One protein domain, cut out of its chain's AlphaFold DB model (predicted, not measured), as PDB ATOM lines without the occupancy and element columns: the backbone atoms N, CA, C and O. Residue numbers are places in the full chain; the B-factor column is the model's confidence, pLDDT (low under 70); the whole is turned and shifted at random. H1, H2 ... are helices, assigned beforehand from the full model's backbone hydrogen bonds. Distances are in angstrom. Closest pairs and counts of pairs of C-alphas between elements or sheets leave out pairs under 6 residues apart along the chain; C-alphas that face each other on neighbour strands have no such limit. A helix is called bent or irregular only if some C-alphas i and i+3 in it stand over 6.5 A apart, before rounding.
ATOM      1  N   PRO A  93      -4.786   6.088 -34.760       74.75
ATOM      2  CA  PRO A  93      -6.066   5.957 -34.046       74.75
ATOM      3  C   PRO A  93      -6.673   7.312 -33.645       74.75
ATOM      4  O   PRO A  93      -7.883   7.498 -33.765       74.75
ATOM      5  N   TRP A  94      -5.837   8.285 -33.270       76.88
ATOM      6  CA  TRP A  94      -6.279   9.602 -32.805       76.88
ATOM      7  C   TRP A  94      -7.007  10.437 -33.875       76.88
ATOM      8  O   TRP A  94      -8.140  10.846 -33.620       76.88
ATOM      9  N   PRO A  95      -6.468  10.655 -35.096       78.81
ATOM     10  CA  PRO A  95      -7.200  11.393 -36.126       78.81
ATOM     11  C   PRO A  95      -8.518  10.754 -36.562       78.81
ATOM     12  O   PRO A  95      -9.467  11.467 -36.872       78.81
ATOM     13  N   ARG A  96      -8.600   9.416 -36.583       74.75
ATOM     14  CA  ARG A  96      -9.858   8.722 -36.901       74.75
ATOM     15  C   ARG A  96     -10.917   8.981 -35.842       74.75
ATOM     16  O   ARG A  96     -12.077   9.184 -36.190       74.75
ATOM     17  N   LEU A  97     -10.506   8.988 -34.575       75.50
ATOM     18  CA  LEU A  97     -11.381   9.284 -33.452       75.50
ATOM     19  C   LEU A  97     -11.895  10.723 -33.540       75.50
ATOM     20  O   LEU A  97     -13.097  10.927 -33.440       75.50
ATOM     21  N   PHE A  98     -11.032  11.698 -33.835       81.25
ATOM     22  CA  PHE A  98     -11.468  13.083 -34.041       81.25
ATOM     23  C   PHE A  98     -12.378  13.252 -35.258       81.25
ATOM     24  O   PHE A  98     -13.385  13.942 -35.158       81.25
ATOM     25  N   ALA A  99     -12.081  12.599 -36.382       81.62
ATOM     26  CA  ALA A  99     -12.944  12.645 -37.560       81.62
ATOM     27  C   ALA A  99     -14.335  12.049 -37.273       81.62
ATOM     28  O   ALA A  99     -15.346  12.633 -37.655       81.62
ATOM     29  N   GLY A 100     -14.393  10.926 -36.548       79.62
ATOM     30  CA  GLY A 100     -15.648  10.312 -36.108       79.62
ATOM     31  C   GLY A 100     -16.392  11.156 -35.071       79.62
ATOM     32  O   GLY A 100     -17.603  11.333 -35.180       79.62
ATOM     33  N   ALA A 101     -15.679  11.732 -34.104       81.38
ATOM     34  CA  ALA A 101     -16.252  12.609 -33.091       81.38
ATOM     35  C   ALA A 101     -16.811  13.892 -33.713       81.38
ATOM     36  O   ALA A 101     -17.919  14.288 -33.365       81.38
ATOM     37  N   LEU A 102     -16.104  14.512 -34.661       82.81
ATOM     38  CA  LEU A 102     -16.579  15.691 -35.387       82.81
ATOM     39  C   LEU A 102     -17.817  15.367 -36.222       82.81
ATOM     40  O   LEU A 102     -18.796  16.095 -36.115       82.81
ATOM     41  N   ALA A 103     -17.807  14.259 -36.973       83.69
ATOM     42  CA  ALA A 103     -18.965  13.811 -37.749       83.69
ATOM     43  C   ALA A 103     -20.184  13.493 -36.859       83.69
ATOM     44  O   ALA A 103     -21.311  13.854 -37.189       83.69
ATOM     45  N   GLY A 104     -19.967  12.853 -35.706       80.00
ATOM     46  CA  GLY A 104     -21.022  12.586 -34.727       80.00
ATOM     47  C   GLY A 104     -21.540  13.859 -34.057       80.00
ATOM     48  O   GLY A 104     -22.741  14.015 -33.872       80.00
ATOM     49  N   THR A 105     -20.648  14.801 -33.748       81.19
ATOM     50  CA  THR A 105     -20.972  16.107 -33.152       81.19
ATOM     51  C   THR A 105     -21.803  16.952 -34.116       81.19
ATOM     52  O   THR A 105     -22.786  17.549 -33.684       81.19
ATOM     53  N   THR A 106     -21.471  16.978 -35.411       84.56
ATOM     54  CA  THR A 106     -22.272  17.684 -36.426       84.56
ATOM     55  C   THR A 106     -23.608  17.000 -36.698       84.56
ATOM     56  O   THR A 106     -24.622  17.680 -36.827       84.56
ATOM     57  N   ALA A 107     -23.660  15.667 -36.731       84.00
ATOM     58  CA  ALA A 107     -24.936  14.957 -36.843       84.00
ATOM     59  C   ALA A 107     -25.843  15.227 -35.626       84.00
ATOM     60  O   ALA A 107     -27.038  15.501 -35.773       84.00
ATOM     61  N   ALA A 108     -25.265  15.210 -34.422       78.56
ATOM     62  CA  ALA A 108     -25.972  15.518 -33.189       78.56
ATOM     63  C   ALA A 108     -26.441  16.977 -33.156       78.56
ATOM     64  O   ALA A 108     -27.586  17.219 -32.798       78.56
ATOM     65  N   SER A 109     -25.619  17.946 -33.573       83.12
ATOM     66  CA  SER A 109     -26.011  19.362 -33.571       83.12
ATOM     67  C   SER A 109     -27.175  19.658 -34.518       83.12
ATOM     68  O   SER A 109     -28.048  20.451 -34.172       83.12
ATOM     69  N   LEU A 110     -27.235  18.981 -35.669       84.69
ATOM     70  CA  LEU A 110     -28.352  19.096 -36.610       84.69
ATOM     71  C   LEU A 110     -29.643  18.453 -36.080       84.69
ATOM     72  O   LEU A 110     -30.732  18.964 -36.335       84.69
ATOM     73  N   THR A 111     -29.534  17.354 -35.331       84.12
ATOM     74  CA  THR A 111     -30.697  16.587 -34.840       84.12
ATOM     75  C   THR A 111     -31.250  17.134 -33.519       84.12
ATOM     76  O   THR A 111     -32.454  17.110 -33.270       84.12
ATOM     77  N   TYR A 112     -30.384  17.720 -32.698       81.12
ATOM     78  CA  TYR A 112     -30.701  18.245 -31.377       81.12
ATOM     79  C   TYR A 112     -31.895  19.233 -31.303       81.12
ATOM     80  O   TYR A 112     -32.724  19.070 -30.403       81.12
ATOM     81  N   PRO A 113     -32.075  20.229 -32.205       79.81
ATOM     82  CA  PRO A 113     -33.254  21.103 -32.163       79.81
ATOM     83  C   PRO A 113     -34.565  20.340 -32.383       79.81
ATOM     84  O   PRO A 113     -35.580  20.662 -31.766       79.81
ATOM     85  N   LEU A 114     -34.545  19.313 -33.236       81.94
ATOM     86  CA  LEU A 114     -35.719  18.495 -33.521       81.94
ATOM     87  C   LEU A 114     -36.089  17.624 -32.315       81.94
ATOM     88  O   LEU A 114     -37.270  17.512 -31.979       81.94
ATOM     89  N   ASP A 115     -35.091  17.059 -31.633       81.25
ATOM     90  CA  ASP A 115     -35.303  16.264 -30.421       81.25
ATOM     91  C   ASP A 115     -35.842  17.109 -29.263       81.25
ATOM     92  O   ASP A 115     -36.755  16.674 -28.558       81.25
ATOM     93  N   LEU A 116     -35.368  18.350 -29.104       75.56
ATOM     94  CA  LEU A 116     -35.916  19.269 -28.104       75.56
ATOM     95  C   LEU A 116     -37.379  19.624 -28.374       75.56
ATOM     96  O   LEU A 116     -38.190  19.604 -27.447       75.56
ATOM     97  N   VAL A 117     -37.739  19.921 -29.626       79.06
ATOM     98  CA  VAL A 117     -39.135  20.211 -29.990       79.06
ATOM     99  C   VAL A 117     -40.022  19.000 -29.697       79.06
ATOM    100  O   VAL A 117     -41.065  19.150 -29.061       79.06
ATOM    101  N   ARG A 118     -39.584  17.791 -30.074       79.38
ATOM    102  CA  ARG A 118     -40.308  16.545 -29.775       79.38
ATOM    103  C   ARG A 118     -40.482  16.320 -28.274       79.38
ATOM    104  O   ARG A 118     -41.588  16.012 -27.838       79.38
ATOM    105  N   ALA A 119     -39.431  16.515 -27.480       79.38
ATOM    106  CA  ALA A 119     -39.495  16.355 -26.029       79.38
ATOM    107  C   ALA A 119     -40.467  17.357 -25.382       79.38
ATOM    108  O   ALA A 119     -41.266  16.985 -24.526       79.38
ATOM    109  N   ARG A 120     -40.466  18.622 -25.823       74.44
ATOM    110  CA  ARG A 120     -41.409  19.643 -25.330       74.44
ATOM    111  C   ARG A 120     -42.855  19.338 -25.722       74.44
ATOM    112  O   ARG A 120     -43.750  19.530 -24.900       74.44
ATOM    113  N   MET A 121     -43.078  18.820 -26.931       75.19
ATOM    114  CA  MET A 121     -44.397  18.368 -27.389       75.19
ATOM    115  C   MET A 121     -44.896  17.122 -26.648       75.19
ATOM    116  O   MET A 121     -46.101  16.943 -26.528       75.19
ATOM    117  N   ALA A 122     -44.002  16.267 -26.146       76.75
ATOM    118  CA  ALA A 122     -44.386  15.114 -25.330       76.75
ATOM    119  C   ALA A 122     -44.828  15.515 -23.910       76.75
ATOM    120  O   ALA A 122     -45.650  14.832 -23.308       76.75
ATOM    121  N   VAL A 123     -44.289  16.618 -23.379       74.62
ATOM    122  CA  VAL A 123     -44.601  17.117 -22.026       74.62
ATOM    123  C   VAL A 123     -45.783  18.095 -22.024       74.62
ATOM    124  O   VAL A 123     -46.482  18.214 -21.021       74.62
ATOM    125  N   THR A 124     -46.023  18.796 -23.132       69.88
ATOM    126  CA  THR A 124     -47.109  19.782 -23.251       69.88
ATOM    127  C   THR A 124     -48.334  19.139 -23.913       69.88
ATOM    128  O   THR A 124     -48.170  18.473 -24.933       69.88
ATOM    129  N   PRO A 125     -49.564  19.324 -23.395       64.88
ATOM    130  CA  PRO A 125     -50.765  18.749 -24.003       64.88
ATOM    131  C   PRO A 125     -50.940  19.191 -25.469       64.88
ATOM    132  O   PRO A 125     -50.737  20.356 -25.817       64.88
ATOM    133  N   LYS A 126     -51.316  18.231 -26.330       60.28
ATOM    134  CA  LYS A 126     -51.337  18.339 -27.806       60.28
ATOM    135  C   LYS A 126     -52.292  19.403 -28.370       60.28
ATOM    136  O   LYS A 126     -52.170  19.745 -29.540       60.28
ATOM    137  N   GLU A 127     -53.208  19.941 -27.569       59.16
ATOM    138  CA  GLU A 127     -54.271  20.842 -28.044       59.16
ATOM    139  C   GLU A 127     -53.784  22.238 -28.482       59.16
ATOM    140  O   GLU A 127     -54.514  22.952 -29.159       59.16
ATOM    141  N   MET A 128     -52.543  22.629 -28.165       57.94
ATOM    142  CA  MET A 128     -52.029  23.987 -28.423       57.94
ATOM    143  C   MET A 128     -51.150  24.145 -29.680       57.94
ATOM    144  O   MET A 128     -50.805  25.275 -30.034       57.94
ATOM    145  N   TYR A 129     -50.746  23.064 -30.366       58.44
ATOM    146  CA  TYR A 129     -49.694  23.151 -31.394       58.44
ATOM    147  C   TYR A 129     -49.945  22.269 -32.627       58.44
ATOM    148  O   TYR A 129     -49.749  21.061 -32.593       58.44
ATOM    149  N   SER A 130     -50.303  22.900 -33.753       63.69
ATOM    150  CA  SER A 130     -50.559  22.219 -35.036       63.69
ATOM    151  C   SER A 130     -49.287  21.938 -35.859       63.69
ATOM    152  O   SER A 130     -49.255  20.985 -36.629       63.69
ATOM    153  N   ASN A 131     -48.212  22.722 -35.680       74.62
ATOM    154  CA  ASN A 131     -47.008  22.646 -36.519       74.62
ATOM    155  C   ASN A 131     -45.706  22.653 -35.698       74.62
ATOM    156  O   ASN A 131     -45.463  23.580 -34.925       74.62
ATOM    157  N   ILE A 132     -44.820  21.675 -35.943       77.25
ATOM    158  CA  ILE A 132     -43.476  21.559 -35.327       77.25
ATOM    159  C   ILE A 132     -42.635  22.830 -35.523       77.25
ATOM    160  O   ILE A 132     -41.962  23.284 -34.599       77.25
ATOM    161  N   PHE A 133     -42.719  23.449 -36.703       80.50
ATOM    162  CA  PHE A 133     -42.004  24.692 -37.006       80.50
ATOM    163  C   PHE A 133     -42.516  25.887 -36.194       80.50
ATOM    164  O   PHE A 133     -41.727  26.728 -35.772       80.50
ATOM    165  N   HIS A 134     -43.823  25.949 -35.933       79.38
ATOM    166  CA  HIS A 134     -44.410  27.021 -35.133       79.38
ATOM    167  C   HIS A 134     -43.949  26.931 -33.673       79.38
ATOM    168  O   HIS A 134     -43.568  27.937 -33.076       79.38
ATOM    169  N   VAL A 135     -43.893  25.710 -33.129       76.31
ATOM    170  CA  VAL A 135     -43.327  25.427 -31.800       76.31
ATOM    171  C   VAL A 135     -41.857  25.845 -31.743       76.31
ATOM    172  O   VAL A 135     -41.450  26.546 -30.822       76.31
ATOM    173  N   PHE A 136     -41.070  25.474 -32.756       79.50
ATOM    174  CA  PHE A 136     -39.651  25.813 -32.829       79.50
ATOM    175  C   PHE A 136     -39.394  27.328 -32.833       79.50
ATOM    176  O   PHE A 136     -38.551  27.815 -32.073       79.50
ATOM    177  N   ILE A 137     -40.129  28.087 -33.655       82.38
ATOM    178  CA  ILE A 137     -39.999  29.550 -33.738       82.38
ATOM    179  C   ILE A 137     -40.408  30.204 -32.417       82.38
ATOM    180  O   ILE A 137     -39.721  31.110 -31.944       82.38
ATOM    181  N   ARG A 138     -41.503  29.737 -31.808       80.19
ATOM    182  CA  ARG A 138     -42.001  30.263 -30.535       80.19
ATOM    183  C   ARG A 138     -40.983  30.052 -29.410       80.19
ATOM    184  O   ARG A 138     -40.604  31.018 -28.762       80.19
ATOM    185  N   ILE A 139     -40.449  28.836 -29.267       77.81
ATOM    186  CA  ILE A 139     -39.398  28.520 -28.283       77.81
ATOM    187  C   ILE A 139     -38.146  29.367 -28.534       77.81
ATOM    188  O   ILE A 139     -37.574  29.930 -27.605       77.81
ATOM    189  N   SER A 140     -37.732  29.503 -29.797       80.81
ATOM    190  CA  SER A 140     -36.543  30.285 -30.154       80.81
ATOM    191  C   SER A 140     -36.696  31.778 -29.843       80.81
ATOM    192  O   SER A 140     -35.695  32.431 -29.552       80.81
ATOM    193  N   ARG A 141     -37.921  32.319 -29.888       81.94
ATOM    194  CA  ARG A 141     -38.237  33.706 -29.511       81.94
ATOM    195  C   ARG A 141     -38.403  33.904 -28.002       81.94
ATOM    196  O   ARG A 141     -37.985  34.941 -27.504       81.94
ATOM    197  N   GLU A 142     -39.008  32.948 -27.301       80.88
ATOM    198  CA  GLU A 142     -39.313  33.043 -25.864       80.88
ATOM    199  C   GLU A 142     -38.092  32.720 -24.979       80.88
ATOM    200  O   GLU A 142     -37.783  33.472 -24.058       80.88
ATOM    201  N   GLU A 143     -37.370  31.626 -25.260       76.50
ATOM    202  CA  GLU A 143     -36.247  31.137 -24.435       76.50
ATOM    203  C   GLU A 143     -34.864  31.461 -25.043       76.50
ATOM    204  O   GLU A 143     -33.839  31.372 -24.360       76.50
ATOM    205  N   GLY A 144     -34.821  31.831 -26.329       79.69
ATOM    206  CA  GLY A 144     -33.598  32.151 -27.069       79.69
ATOM    207  C   GLY A 144     -32.812  30.931 -27.577       79.69
ATOM    208  O   GLY A 144     -32.793  29.857 -26.978       79.69
TER     209      GLY A 144
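This is residues 93 to 144 of the 306 residues of an uncharacterized protein of Macaca fascicularis (UniProt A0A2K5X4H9). One long bent helix, H1, makes most of the length of this model, and a shorter helix, H2, crosses it near its far end, packing on the second arm, H1b, at about a right angle. The first arm, H1a, sticks out with nothing beside it, and the loop between the helices swings out past the end of H1b before the chain folds back into H2. The printed part has 52 residues with two named helices, H1 then H2, and no named strand; the class is all helix. The whole is extended, with a radius of gyration of the C-alphas of 15.6 A, and its outline is a rod spanning 51 by 20 by 15 A.

Find C-alpha 93 at (-6.066, 5.957, -34.046), where H1, residues 93 to 123, begins. By its hydrogen bonds it was assigned as one helix, but it is bent: C-alphas 110 and 113 are 6.9 A apart. Its arm H1a, residues 93 to 110, is 26.0 A long, and its arm H1b, residues 113 to 123, is 15.7 A long and ends at C-alpha 123, at (-44.601, 17.117, -22.026). Look next at H2, residues 132 to 142, 15.5 A long, which ends at C-alpha 142, at (-39.313, 33.043, -25.864).

Start at the bend, where the lines of H1a and H1b stand at a steep tilt of 53 degrees. Further on, H1b and H2 touch, and their closest C-alphas, those of Val 117 and Phe 136, are 6.3 A apart. Their lines are about perpendicular, at 87 degrees. H1a and H2 are apart. In H1a, H1b and H2 every O i to N i+4 pair is within hydrogen-bond range.

The two C-alphas farthest apart are those of Pro 93 and Glu 127, at 50.8 A. Residues 93 to 112, of which 93 to 112 belong to H1, and residues 122 to 128 stand free. The link from H1 to H2, 8 residues, is short, and the printed part has no cut. The mean pLDDT of the printed part is 77.2; look for values under 70 at residues 124 to 130.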